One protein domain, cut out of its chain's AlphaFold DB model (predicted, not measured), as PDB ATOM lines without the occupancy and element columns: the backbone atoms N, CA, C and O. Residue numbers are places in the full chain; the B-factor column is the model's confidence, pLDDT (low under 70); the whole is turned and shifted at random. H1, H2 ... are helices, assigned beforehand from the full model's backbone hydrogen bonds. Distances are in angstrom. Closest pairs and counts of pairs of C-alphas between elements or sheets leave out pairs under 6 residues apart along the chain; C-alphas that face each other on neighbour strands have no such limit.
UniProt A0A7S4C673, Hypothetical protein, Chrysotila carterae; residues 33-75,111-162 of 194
ATOM      1  N   SER A  33     -21.612  52.220   6.445       67.00
ATOM      2  CA  SER A  33     -22.970  51.887   6.850       67.00
ATOM      3  C   SER A  33     -23.684  51.288   5.638       67.00
ATOM      4  O   SER A  33     -23.388  51.658   4.502       67.00
ATOM      5  N   LEU A  34     -24.612  50.347   5.826       68.50
ATOM      6  CA  LEU A  34     -25.334  49.764   4.686       68.50
ATOM      7  C   LEU A  34     -25.944  50.860   3.786       68.50
ATOM      8  O   LEU A  34     -25.988  50.710   2.568       68.50
ATOM      9  N   ALA A  35     -26.336  51.987   4.385       67.06
ATOM     10  CA  ALA A  35     -26.786  53.180   3.684       67.06
ATOM     11  C   ALA A  35     -25.690  53.861   2.841       67.06
ATOM     12  O   ALA A  35     -25.950  54.207   1.690       67.06
ATOM     13  N   ASP A  36     -24.471  54.020   3.361       72.06
ATOM     14  CA  ASP A  36     -23.310  54.508   2.595       72.06
ATOM     15  C   ASP A  36     -22.922  53.548   1.472       72.06
ATOM     16  O   ASP A  36     -22.719  53.959   0.331       72.06
ATOM     17  N   ALA A  37     -22.903  52.251   1.769       75.12
ATOM     18  CA  ALA A  37     -22.623  51.213   0.791       75.12
ATOM     19  C   ALA A  37     -23.670  51.210  -0.337       75.12
ATOM     20  O   ALA A  37     -23.333  50.995  -1.493       75.12
ATOM     21  N   MET A  38     -24.942  51.492  -0.049       73.31
ATOM     22  CA  MET A  38     -25.976  51.602  -1.087       73.31
ATOM     23  C   MET A  38     -25.918  52.908  -1.886       73.31
ATOM     24  O   MET A  38     -26.372  52.924  -3.030       73.31
ATOM     25  N   ARG A  39     -25.348  53.980  -1.327       77.62
ATOM     26  CA  ARG A  39     -25.081  55.231  -2.054       77.62
ATOM     27  C   ARG A  39     -23.857  55.132  -2.958       77.62
ATOM     28  O   ARG A  39     -23.752  55.897  -3.918       77.62
ATOM     29  N   ASP A  40     -22.955  54.192  -2.685       81.81
ATOM     30  CA  ASP A  40     -21.769  53.976  -3.498       81.81
ATOM     31  C   ASP A  40     -22.132  53.302  -4.844       81.81
ATOM     32  O   ASP A  40     -22.557  52.137  -4.891       81.81
ATOM     33  N   PRO A  41     -21.937  53.994  -5.985       79.56
ATOM     34  CA  PRO A  41     -22.223  53.426  -7.296       79.56
ATOM     35  C   PRO A  41     -21.371  52.190  -7.614       79.56
ATOM     36  O   PRO A  41     -21.806  51.368  -8.426       79.56
ATOM     37  N   GLN A  42     -20.183  52.036  -7.019       85.69
ATOM     38  CA  GLN A  42     -19.338  50.856  -7.195       85.69
ATOM     39  C   GLN A  42     -19.928  49.644  -6.476       85.69
ATOM     40  O   GLN A  42     -20.000  48.564  -7.066       85.69
ATOM     41  N   VAL A  43     -20.429  49.824  -5.255       86.19
ATOM     42  CA  VAL A  43     -21.088  48.755  -4.494       86.19
ATOM     43  C   VAL A  43     -22.388  48.331  -5.174       86.19
ATOM     44  O   VAL A  43     -22.612  47.134  -5.357       86.19
ATOM     45  N   VAL A  44     -23.212  49.273  -5.645       84.12
ATOM     46  CA  VAL A  44     -24.451  48.952  -6.385       84.12
ATOM     47  C   VAL A  44     -24.147  48.194  -7.680       84.12
ATOM     48  O   VAL A  44     -24.810  47.203  -7.998       84.12
ATOM     49  N   GLN A  45     -23.120  48.607  -8.424       84.81
ATOM     50  CA  GLN A  45     -22.679  47.885  -9.621       84.81
ATOM     51  C   GLN A  45     -22.161  46.485  -9.288       84.81
ATOM     52  O   GLN A  45     -22.463  45.527 -10.003       84.81
ATOM     53  N   GLN A  46     -21.414  46.345  -8.195       86.44
ATOM     54  CA  GLN A  46     -20.916  45.056  -7.740       86.44
ATOM     55  C   GLN A  46     -22.058  44.139  -7.285       86.44
ATOM     56  O   GLN A  46     -22.079  42.972  -7.674       86.44
ATOM     57  N   ALA A  47     -23.054  44.661  -6.570       83.81
ATOM     58  CA  ALA A  47     -24.275  43.944  -6.206       83.81
ATOM     59  C   ALA A  47     -25.058  43.486  -7.447       83.81
ATOM     60  O   ALA A  47     -25.432  42.316  -7.546       83.81
ATOM     61  N   MET A  48     -25.214  44.351  -8.457       83.19
ATOM     62  CA  MET A  48     -25.811  43.960  -9.741       83.19
ATOM     63  C   MET A  48     -25.011  42.869 -10.447       83.19
ATOM     64  O   MET A  48     -25.592  41.964 -11.047       83.19
ATOM     65  N   LYS A  49     -23.680  42.944 -10.416       85.94
ATOM     66  CA  LYS A  49     -22.810  41.938 -11.033       85.94
ATOM     67  C   LYS A  49     -22.900  40.600 -10.299       85.94
ATOM     68  O   LYS A  49     -22.931  39.557 -10.949       85.94
ATOM     69  N   MET A  50     -22.996  40.628  -8.971       84.75
ATOM     70  CA  MET A  50     -23.245  39.441  -8.153       84.75
ATOM     71  C   MET A  50     -24.612  38.828  -8.462       84.75
ATOM     72  O   MET A  50     -24.684  37.627  -8.693       84.75
ATOM     73  N   MET A  51     -25.669  39.637  -8.583       83.06
ATOM     74  CA  MET A  51     -26.987  39.153  -9.015       83.06
ATOM     75  C   MET A  51     -26.965  38.547 -10.418       83.06
ATOM     76  O   MET A  51     -27.671  37.582 -10.673       83.06
ATOM     77  N   GLN A  52     -26.157  39.068 -11.340       82.88
ATOM     78  CA  GLN A  52     -26.029  38.492 -12.683       82.88
ATOM     79  C   GLN A  52     -25.252  37.168 -12.700       82.88
ATOM     80  O   GLN A  52     -25.358  36.415 -13.677       82.88
ATOM     81  N   ASN A  53     -24.487  36.871 -11.646       85.62
ATOM     82  CA  ASN A  53     -23.663  35.677 -11.562       85.62
ATOM     83  C   ASN A  53     -24.534  34.431 -11.287       85.62
ATOM     84  O   ASN A  53     -25.163  34.338 -10.228       85.62
ATOM     85  N   PRO A  54     -24.550  33.438 -12.197       81.94
ATOM     86  CA  PRO A  54     -25.373  32.240 -12.031       81.94
ATOM     87  C   PRO A  54     -24.978  31.404 -10.806       81.94
ATOM     88  O   PRO A  54     -25.838  30.754 -10.218       81.94
ATOM     89  N   MET A  55     -23.707  31.446 -10.386       86.31
ATOM     90  CA  MET A  55     -23.229  30.704  -9.216       86.31
ATOM     91  C   MET A  55     -23.790  31.289  -7.913       86.31
ATOM     92  O   MET A  55     -24.291  30.543  -7.073       86.31
ATOM     93  N   ILE A  56     -23.819  32.620  -7.795       85.38
ATOM     94  CA  ILE A  56     -24.419  33.315  -6.645       85.38
ATOM     95  C   ILE A  56     -25.924  33.041  -6.577       85.38
ATOM     96  O   ILE A  56     -26.436  32.726  -5.508       85.38
ATOM     97  N   MET A  57     -26.639  33.082  -7.708       79.88
ATOM     98  CA  MET A  57     -28.067  32.731  -7.726       79.88
ATOM     99  C   MET A  57     -28.318  31.287  -7.286       79.88
ATOM    100  O   MET A  57     -29.276  31.013  -6.564       79.88
ATOM    101  N   GLN A  58     -27.470  30.354  -7.715       84.00
ATOM    102  CA  GLN A  58     -27.603  28.953  -7.335       84.00
ATOM    103  C   GLN A  58     -27.341  28.756  -5.838       84.00
ATOM    104  O   GLN A  58     -28.098  28.048  -5.178       84.00
ATOM    105  N   GLN A  59     -26.334  29.435  -5.288       84.50
ATOM    106  CA  GLN A  59     -26.067  29.444  -3.852       84.50
ATOM    107  C   GLN A  59     -27.229  30.067  -3.068       84.50
ATOM    108  O   GLN A  59     -27.679  29.485  -2.084       84.50
ATOM    109  N   MET A  60     -27.776  31.189  -3.542       82.88
ATOM    110  CA  MET A  60     -28.954  31.826  -2.948       82.88
ATOM    111  C   MET A  60     -30.166  30.889  -2.967       82.88
ATOM    112  O   MET A  60     -30.900  30.819  -1.988       82.88
ATOM    113  N   ARG A  61     -30.353  30.103  -4.037       81.38
ATOM    114  CA  ARG A  61     -31.415  29.088  -4.114       81.38
ATOM    115  C   ARG A  61     -31.230  27.984  -3.079       81.38
ATOM    116  O   ARG A  61     -32.209  27.545  -2.486       81.38
ATOM    117  N   VAL A  62     -30.007  27.492  -2.892       85.00
ATOM    118  CA  VAL A  62     -29.719  26.465  -1.876       85.00
ATOM    119  C   VAL A  62     -29.950  27.033  -0.478       85.00
ATOM    120  O   VAL A  62     -30.602  26.391   0.336       85.00
ATOM    121  N   MET A  63     -29.525  28.270  -0.233       83.88
ATOM    122  CA  MET A  63     -29.785  28.971   1.022       83.88
ATOM    123  C   MET A  63     -31.289  29.195   1.260       83.88
ATOM    124  O   MET A  63     -31.766  28.996   2.367       83.88
ATOM    125  N   MET A  64     -32.074  29.530   0.233       82.25
ATOM    126  CA  MET A  64     -33.537  29.675   0.344       82.25
ATOM    127  C   MET A  64     -34.287  28.358   0.577       82.25
ATOM    128  O   MET A  64     -35.444  28.376   1.004       82.25
ATOM    129  N   GLN A  65     -33.665  27.217   0.285       81.81
ATOM    130  CA  GLN A  65     -34.224  25.914   0.640       81.81
ATOM    131  C   GLN A  65     -34.061  25.617   2.134       81.81
ATOM    132  O   GLN A  65     -34.786  24.766   2.651       81.81
ATOM    133  N   ASP A  66     -33.174  26.335   2.829       85.06
ATOM    134  CA  ASP A  66     -32.950  26.167   4.258       85.06
ATOM    135  C   ASP A  66     -34.178  26.648   5.064       85.06
ATOM    136  O   ASP A  66     -34.611  27.802   4.933       85.06
ATOM    137  N   PRO A  67     -34.773  25.786   5.909       82.00
ATOM    138  CA  PRO A  67     -35.906  26.162   6.748       82.00
ATOM    139  C   PRO A  67     -35.582  27.284   7.747       82.00
ATOM    140  O   PRO A  67     -36.466  28.093   8.033       82.00
ATOM    141  N   ALA A  68     -34.342  27.393   8.236       84.75
ATOM    142  CA  ALA A  68     -33.936  28.473   9.138       84.75
ATOM    143  C   ALA A  68     -33.979  29.837   8.432       84.75
ATOM    144  O   ALA A  68     -34.442  30.834   8.992       84.75
ATOM    145  N   VAL A  69     -33.582  29.870   7.157       82.00
ATOM    146  CA  VAL A  69     -33.636  31.078   6.320       82.00
ATOM    147  C   VAL A  69     -35.084  31.485   6.051       82.00
ATOM    148  O   VAL A  69     -35.414  32.668   6.156       82.00
ATOM    149  N   LYS A  70     -35.975  30.522   5.782       79.62
ATOM    150  CA  LYS A  70     -37.415  30.794   5.614       79.62
ATOM    151  C   LYS A  70     -38.035  31.396   6.873       79.62
ATOM    152  O   LYS A  70     -38.741  32.394   6.771       79.62
ATOM    153  N   GLN A  71     -37.736  30.843   8.050       82.56
ATOM    154  CA  GLN A  71     -38.238  31.363   9.327       82.56
ATOM    155  C   GLN A  71     -37.739  32.780   9.613       82.56
ATOM    156  O   GLN A  71     -38.507  33.628  10.069       82.56
ATOM    157  N   ARG A  72     -36.464  33.058   9.318       78.94
ATOM    158  CA  ARG A  72     -35.893  34.401   9.468       78.94
ATOM    159  C   ARG A  72     -36.565  35.398   8.528       78.94
ATOM    160  O   ARG A  72     -36.943  36.484   8.953       78.94
ATOM    161  N   MET A  73     -36.759  35.022   7.266       77.38
ATOM    162  CA  MET A  73     -37.413  35.886   6.286       77.38
ATOM    163  C   MET A  73     -38.900  36.097   6.600       77.38
ATOM    164  O   MET A  73     -39.407  37.193   6.387       77.38
ATOM    165  N   GLN A  74     -39.588  35.093   7.146       76.88
ATOM    166  CA  GLN A  74     -40.960  35.238   7.628       76.88
ATOM    167  C   GLN A  74     -41.041  36.239   8.786       76.88
ATOM    168  O   GLN A  74     -41.842  37.164   8.710       76.88
ATOM    169  N   ARG A  75     -40.161  36.130   9.795       76.81
ATOM    170  CA  ARG A  75     -40.056  37.121  10.886       76.81
ATOM    171  C   ARG A  75     -39.779  38.528  10.359       76.81
ATOM    172  O   ARG A  75     -40.415  39.483  10.792       76.81
ATOM    173  N   PRO A 111     -36.827  27.940 -11.588       79.88
ATOM    174  CA  PRO A 111     -35.797  28.298 -12.559       79.88
ATOM    175  C   PRO A 111     -36.266  29.342 -13.581       79.88
ATOM    176  O   PRO A 111     -35.468  30.207 -13.938       79.88
ATOM    177  N   GLU A 112     -37.538  29.330 -13.993       85.62
ATOM    178  CA  GLU A 112     -38.062  30.314 -14.952       85.62
ATOM    179  C   GLU A 112     -38.117  31.729 -14.354       85.62
ATOM    180  O   GLU A 112     -37.826  32.724 -15.025       85.62
ATOM    181  N   VAL A 113     -38.446  31.841 -13.062       84.62
ATOM    182  CA  VAL A 113     -38.457  33.124 -12.347       84.62
ATOM    183  C   VAL A 113     -37.036  33.661 -12.193       84.62
ATOM    184  O   VAL A 113     -36.822  34.860 -12.381       84.62
ATOM    185  N   PHE A 114     -36.055  32.793 -11.937       78.38
ATOM    186  CA  PHE A 114     -34.644  33.185 -11.912       78.38
ATOM    187  C   PHE A 114     -34.145  33.667 -13.266       78.38
ATOM    188  O   PHE A 114     -33.466  34.688 -13.338       78.38
ATOM    189  N   GLU A 115     -34.483  32.962 -14.339       84.00
ATOM    190  CA  GLU A 115     -34.082  33.352 -15.687       84.00
ATOM    191  C   GLU A 115     -34.690  34.711 -16.059       84.00
ATOM    192  O   GLU A 115     -34.011  35.602 -16.578       84.00
ATOM    193  N   LYS A 116     -35.952  34.931 -15.673       85.12
ATOM    194  CA  LYS A 116     -36.625  36.222 -15.813       85.12
ATOM    195  C   LYS A 116     -35.961  37.319 -14.978       85.12
ATOM    196  O   LYS A 116     -35.754  38.410 -15.501       85.12
ATOM    197  N   LEU A 117     -35.595  37.044 -13.726       82.69
ATOM    198  CA  LEU A 117     -34.844  37.962 -12.859       82.69
ATOM    199  C   LEU A 117     -33.467  38.284 -13.436       82.69
ATOM    200  O   LEU A 117     -33.055  39.437 -13.411       82.69
ATOM    201  N   GLN A 118     -32.778  37.298 -14.008       79.44
ATOM    202  CA  GLN A 118     -31.481  37.500 -14.641       79.44
ATOM    203  C   GLN A 118     -31.609  38.403 -15.869       79.44
ATOM    204  O   GLN A 118     -30.812  39.323 -16.052       79.44
ATOM    205  N   ASN A 119     -32.629  38.171 -16.692       84.88
ATOM    206  CA  ASN A 119     -32.917  39.006 -17.852       84.88
ATOM    207  C   ASN A 119     -33.349  40.421 -17.443       84.88
ATOM    208  O   ASN A 119     -32.962  41.387 -18.095       84.88
ATOM    209  N   LEU A 120     -34.084  40.559 -16.337       84.50
ATOM    210  CA  LEU A 120     -34.436  41.858 -15.769       84.50
ATOM    211  C   LEU A 120     -33.203  42.586 -15.210       84.50
ATOM    212  O   LEU A 120     -33.032  43.769 -15.468       84.50
ATOM    213  N   ALA A 121     -32.310  41.888 -14.507       82.06
ATOM    214  CA  ALA A 121     -31.074  42.454 -13.964       82.06
ATOM    215  C   ALA A 121     -30.105  42.922 -15.067       82.06
ATOM    216  O   ALA A 121     -29.361  43.888 -14.890       82.06
ATOM    217  N   LYS A 122     -30.141  42.266 -16.231       83.94
ATOM    218  CA  LYS A 122     -29.418  42.677 -17.444       83.94
ATOM    219  C   LYS A 122     -30.093  43.833 -18.191       83.94
ATOM    220  O   LYS A 122     -29.488  44.384 -19.100       83.94
ATOM    221  N   ASN A 123     -31.334  44.181 -17.854       88.94
ATOM    222  CA  ASN A 123     -32.083  45.216 -18.553       88.94
ATOM    223  C   ASN A 123     -31.605  46.617 -18.140       88.94
ATOM    224  O   ASN A 123     -31.624  46.963 -16.957       88.94
ATOM    225  N   ASP A 124     -31.262  47.450 -19.120       87.44
ATOM    226  CA  ASP A 124     -30.781  48.817 -18.890       87.44
ATOM    227  C   ASP A 124     -31.780  49.689 -18.114       87.44
ATOM    228  O   ASP A 124     -31.386  50.503 -17.277       87.44
ATOM    229  N   GLN A 125     -33.088  49.499 -18.328       85.94
ATOM    230  CA  GLN A 125     -34.125  50.255 -17.626       85.94
ATOM    231  C   GLN A 125     -34.164  49.904 -16.134       85.94
ATOM    232  O   GLN A 125     -34.345  50.783 -15.291       85.94
ATOM    233  N   PHE A 126     -33.969  48.628 -15.798       85.00
ATOM    234  CA  PHE A 126     -33.864  48.189 -14.411       85.00
ATOM    235  C   PHE A 126     -32.588  48.737 -13.770       85.00
ATOM    236  O   PHE A 126     -32.650  49.307 -12.683       85.00
ATOM    237  N   GLN A 127     -31.455  48.670 -14.474       82.69
ATOM    238  CA  GLN A 127     -30.195  49.217 -13.970       82.69
ATOM    239  C   GLN A 127     -30.278  50.725 -13.719       82.69
ATOM    240  O   GLN A 127     -29.829  51.206 -12.680       82.69
ATOM    241  N   SER A 128     -30.889  51.472 -14.640       86.62
ATOM    242  CA  SER A 128     -31.101  52.912 -14.480       86.62
ATOM    243  C   SER A 128     -32.031  53.218 -13.312       86.62
ATOM    244  O   SER A 128     -31.766  54.143 -12.550       86.62
ATOM    245  N   ARG A 129     -33.100  52.433 -13.139       85.25
ATOM    246  CA  ARG A 129     -34.046  52.619 -12.036       85.25
ATOM    247  C   ARG A 129     -33.406  52.329 -10.683       85.25
ATOM    248  O   ARG A 129     -33.604  53.103  -9.759       85.25
ATOM    249  N   VAL A 130     -32.610  51.267 -10.573       83.44
ATOM    250  CA  VAL A 130     -31.880  50.956  -9.337       83.44
ATOM    251  C   VAL A 130     -30.845  52.037  -9.032       83.44
ATOM    252  O   VAL A 130     -30.765  52.463  -7.891       83.44
ATOM    253  N   LYS A 131     -30.113  52.552 -10.031       82.12
ATOM    254  CA  LYS A 131     -29.202  53.696  -9.836       82.12
ATOM    255  C   LYS A 131     -29.943  54.942  -9.349       82.12
ATOM    256  O   LYS A 131     -29.455  55.632  -8.465       82.12
ATOM    257  N   GLN A 132     -31.123  55.214  -9.904       84.38
ATOM    258  CA  GLN A 132     -31.955  56.342  -9.487       84.38
ATOM    259  C   GLN A 132     -32.479  56.172  -8.056       84.38
ATOM    260  O   GLN A 132     -32.522  57.139  -7.311       84.38
ATOM    261  N   MET A 133     -32.843  54.947  -7.673       83.00
ATOM    262  CA  MET A 133     -33.331  54.621  -6.332       83.00
ATOM    263  C   MET A 133     -32.198  54.627  -5.296       83.00
ATOM    264  O   MET A 133     -32.381  55.122  -4.196       83.00
ATOM    265  N   ALA A 134     -31.006  54.156  -5.665       79.44
ATOM    266  CA  ALA A 134     -29.798  54.247  -4.846       79.44
ATOM    267  C   ALA A 134     -29.341  55.702  -4.634       79.44
ATOM    268  O   ALA A 134     -28.824  56.046  -3.576       79.44
ATOM    269  N   ALA A 135     -29.567  56.568  -5.626       81.12
ATOM    270  CA  ALA A 135     -29.335  58.003  -5.508       81.12
ATOM    271  C   ALA A 135     -30.442  58.738  -4.729       81.12
ATOM    272  O   ALA A 135     -30.304  59.935  -4.472       81.12
ATOM    273  N   ASP A 136     -31.538  58.059  -4.372       83.44
ATOM    274  CA  ASP A 136     -32.628  58.660  -3.613       83.44
ATOM    275  C   ASP A 136     -32.243  58.742  -2.119       83.44
ATOM    276  O   ASP A 136     -31.984  57.713  -1.474       83.44
ATOM    277  N   PRO A 137     -32.194  59.953  -1.531       78.69
ATOM    278  CA  PRO A 137     -31.886  60.114  -0.116       78.69
ATOM    279  C   PRO A 137     -32.915  59.433   0.793       78.69
ATOM    280  O   PRO A 137     -32.504  58.893   1.820       78.69
ATOM    281  N   ALA A 138     -34.195  59.374   0.406       80.25
ATOM    282  CA  ALA A 138     -35.240  58.720   1.198       80.25
ATOM    283  C   ALA A 138     -35.039  57.197   1.265       80.25
ATOM    284  O   ALA A 138     -35.261  56.577   2.302       80.25
ATOM    285  N   PHE A 139     -34.564  56.591   0.173       79.19
ATOM    286  CA  PHE A 139     -34.215  55.170   0.152       79.19
ATOM    287  C   PHE A 139     -33.011  54.872   1.050       79.19
ATOM    288  O   PHE A 139     -33.014  53.903   1.805       79.19
ATOM    289  N   SER A 140     -31.995  55.733   1.002       74.81
ATOM    290  CA  SER A 140     -30.792  55.582   1.822       74.81
ATOM    291  C   SER A 140     -31.082  55.732   3.318       74.81
ATOM    292  O   SER A 140     -30.509  55.016   4.131       74.81
ATOM    293  N   GLU A 141     -31.968  56.658   3.685       76.75
ATOM    294  CA  GLU A 141     -32.385  56.879   5.071       76.75
ATOM    295  C   GLU A 141     -33.211  55.702   5.600       76.75
ATOM    296  O   GLU A 141     -32.937  55.202   6.688       76.75
ATOM    297  N   ALA A 142     -34.136  55.173   4.795       74.69
ATOM    298  CA  ALA A 142     -34.865  53.955   5.140       74.69
ATOM    299  C   ALA A 142     -33.926  52.743   5.305       74.69
ATOM    300  O   ALA A 142     -34.094  51.944   6.224       74.69
ATOM    301  N   ALA A 143     -32.907  52.613   4.447       71.12
ATOM    302  CA  ALA A 143     -31.896  51.566   4.572       71.12
ATOM    303  C   ALA A 143     -31.010  51.746   5.818       71.12
ATOM    304  O   ALA A 143     -30.642  50.753   6.446       71.12
ATOM    305  N   ALA A 144     -30.689  52.990   6.192       76.06
ATOM    306  CA  ALA A 144     -29.951  53.305   7.415       76.06
ATOM    307  C   ALA A 144     -30.744  52.893   8.658       76.06
ATOM    308  O   ALA A 144     -30.220  52.163   9.495       76.06
ATOM    309  N   GLN A 145     -32.017  53.291   8.726       74.62
ATOM    310  CA  GLN A 145     -32.916  52.936   9.826       74.62
ATOM    311  C   GLN A 145     -33.054  51.419   9.961       74.62
ATOM    312  O   GLN A 145     -32.931  50.881  11.054       74.62
ATOM    313  N   TYR A 146     -33.207  50.714   8.841       70.31
ATOM    314  CA  TYR A 146     -33.267  49.255   8.836       70.31
ATOM    315  C   TYR A 146     -31.972  48.593   9.332       70.31
ATOM    316  O   TYR A 146     -32.009  47.597  10.054       70.31
ATOM    317  N   ALA A 147     -30.810  49.128   8.948       72.44
ATOM    318  CA  ALA A 147     -29.524  48.611   9.405       72.44
ATOM    319  C   ALA A 147     -29.309  48.849  10.908       72.44
ATOM    320  O   ALA A 147     -28.763  47.986  11.593       72.44
ATOM    321  N   GLU A 148     -29.749  49.999  11.416       72.75
ATOM    322  CA  GLU A 148     -29.692  50.338  12.837       72.75
ATOM    323  C   GLU A 148     -30.633  49.454  13.664       72.75
ATOM    324  O   GLU A 148     -30.231  48.930  14.699       72.75
ATOM    325  N   GLU A 149     -31.838  49.197  13.158       69.25
ATOM    326  CA  GLU A 149     -32.811  48.294  13.773       69.25
ATOM    327  C   GLU A 149     -32.319  46.837  13.782       69.25
ATOM    328  O   GLU A 149     -32.444  46.147  14.788       69.25
ATOM    329  N   MET A 150     -31.660  46.366  12.716       68.75
ATOM    330  CA  MET A 150     -31.003  45.052  12.739       68.75
ATOM    331  C   MET A 150     -29.837  44.993  13.723       68.75
ATOM    332  O   MET A 150     -29.632  43.963  14.361       68.75
ATOM    333  N   LYS A 151     -29.037  46.060  13.817       72.12
ATOM    334  CA  LYS A 151     -27.903  46.104  14.743       72.12
ATOM    335  C   LYS A 151     -28.394  46.031  16.189       72.12
ATOM    336  O   LYS A 151     -27.865  45.228  16.951       72.12
ATOM    337  N   SER A 152     -29.418  46.811  16.530       67.06
ATOM    338  CA  SER A 152     -30.010  46.806  17.868       67.06
ATOM    339  C   SER A 152     -30.724  45.494  18.177       67.06
ATOM    340  O   SER A 152     -30.651  45.020  19.306       67.06
ATOM    341  N   GLU A 153     -31.351  44.859  17.184       60.91
ATOM    342  CA  GLU A 153     -31.980  43.558  17.375       60.91
ATOM    343  C   GLU A 153     -30.954  42.444  17.612       60.91
ATOM    344  O   GLU A 153     -31.141  41.643  18.518       60.91
ATOM    345  N   ILE A 154     -29.857  42.405  16.852       59.91
ATOM    346  CA  ILE A 154     -28.789  41.413  17.050       59.91
ATOM    347  C   ILE A 154     -28.131  41.603  18.420       59.91
ATOM    348  O   ILE A 154     -27.831  40.622  19.093       59.91
ATOM    349  N   GLU A 155     -27.922  42.850  18.843       59.38
ATOM    350  CA  GLU A 155     -27.372  43.187  20.158       59.38
ATOM    351  C   GLU A 155     -28.340  42.823  21.298       59.38
ATOM    352  O   GLU A 155     -27.915  42.295  22.327       59.38
ATOM    353  N   ALA A 156     -29.647  43.006  21.092       58.97
ATOM    354  CA  ALA A 156     -30.682  42.567  22.022       58.97
ATOM    355  C   ALA A 156     -30.788  41.033  22.097       58.97
ATOM    356  O   ALA A 156     -30.812  40.498  23.202       58.97
ATOM    357  N   GLU A 157     -30.769  40.318  20.964       51.66
ATOM    358  CA  GLU A 157     -30.765  38.843  20.921       51.66
ATOM    359  C   GLU A 157     -29.504  38.284  21.608       51.66
ATOM    360  O   GLU A 157     -29.593  37.300  22.337       51.66
ATOM    361  N   TYR A 158     -28.344  38.940  21.459       50.44
ATOM    362  CA  TYR A 158     -27.100  38.575  22.157       50.44
ATOM    363  C   TYR A 158     -27.166  38.821  23.669       50.44
ATOM    364  O   TYR A 158     -26.660  38.013  24.448       50.44
ATOM    365  N   SER A 159     -27.781  39.927  24.093       54.25
ATOM    366  CA  SER A 159     -27.965  40.267  25.508       54.25
ATOM    367  C   SER A 159     -28.974  39.334  26.192       54.25
ATOM    368  O   SER A 159     -28.759  38.897  27.323       54.25
ATOM    369  N   GLU A 160     -30.036  38.943  25.484       47.06
ATOM    370  CA  GLU A 160     -31.028  37.982  25.969       47.06
ATOM    371  C   GLU A 160     -30.426  36.569  26.079       47.06
ATOM    372  O   GLU A 160     -30.562  35.933  27.125       47.06
ATOM    373  N   MET A 161     -29.620  36.132  25.102       40.62
ATOM    374  CA  MET A 161     -28.867  34.867  25.180       40.62
ATOM    375  C   MET A 161     -27.809  34.860  26.296       40.62
ATOM    376  O   MET A 161     -27.596  33.831  26.934       40.62
ATOM    377  N   ALA A 162     -27.164  35.998  26.571       46.78
ATOM    378  CA  ALA A 162     -26.217  36.132  27.684       46.78
ATOM    379  C   ALA A 162     -26.903  36.092  29.066       46.78
ATOM    380  O   ALA A 162     -26.264  35.778  30.075       46.78
TER     381      ALA A 162
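This is residues 33 to 75 and 111 to 162 of the 194 residues of the protein "Hypothetical protein" of Chrysotila carterae (UniProt A0A7S4C673). Helices joined end to end make an open, flattened arc with an empty middle, in two runs: H1, H2 and H3 follow one another along it, and H5, H6 and H7 fold back along H2 and H1. The last part of the long helix H7, residues 149 to 162, sticks out as an arm from one end of the arc, and at the other end residues 65 to 72, of which 67 to 72 belong to H4, stand free after H3, with H4 touching no helix. The printed part has 95 residues, with seven named helices, H1 to H7 in that order, and no named strand; the class is all helix. The whole is loose, with a radius of gyration of the C-alphas of 16.0 A, and spans 47 by 34 by 19 A.

H1 is residues 34 to 39, with C-alpha 34 at (-25.334, 49.764, 4.686). H2, residues 41 to 52, is 16.3 A long. H3, residues 54 to 65, is 16.7 A long, and H4 is residues 67 to 75, with C-alpha 75 at (-40.056, 37.121, 10.886). After the cut come H5, residues 111 to 121, 15.0 A, and H6, residues 124 to 134, 15.1 A. H7, residues 137 to 162, is 37.1 A long and ends with C-alpha 162 at (-26.217, 36.132, 27.684).

H2 is the hub, touching H1, H5 and H6. H1 and H2 only just touch, with 3 pairs of C-alphas within 8 A, and only at the corner; Ala 37 and Val 43 have the closest C-alphas, 6.0 A, and the lines are about perpendicular at 78 degrees. With residues 48 to 52 alone, H2 touches H5 at a shallow tilt of 27 degrees, opposite ways; the closest C-alphas are those of Gln 52 and Gln 118, 5.9 A. H2 and H6 only just touch, with 3 pairs within 8 A, and only at their ends; the closest C-alphas, of Pro 41 and Lys 131, are 7.4 A apart. H7 touches H1 with residues 140 to 147 alone, at a shallow tilt of 16 degrees, opposite ways; the closest C-alphas, of Ala 35 and Ala 144, are 4.9 A apart. H3 and H4 are close but not clearly touching, about perpendicular at 82 degrees, with Met 64 and Lys 70 closest by C-alphas, 6.6 A. Among the pairs that are apart are H4 and H7. In H1 to H7, every O i to N i+4 pair is within hydrogen-bond range.

The C-alphas farthest apart, of Asp 124 and Ala 162, are 48.5 A apart. Residues 76 to 110 are not printed, and C-alphas 75 and 111 are 25.4 A apart across the cut. The links that are printed whole are tight. Mean pLDDT of the printed part is 77.5; residues 33 to 35, 149 to 150 and 152 to 162 are under 70.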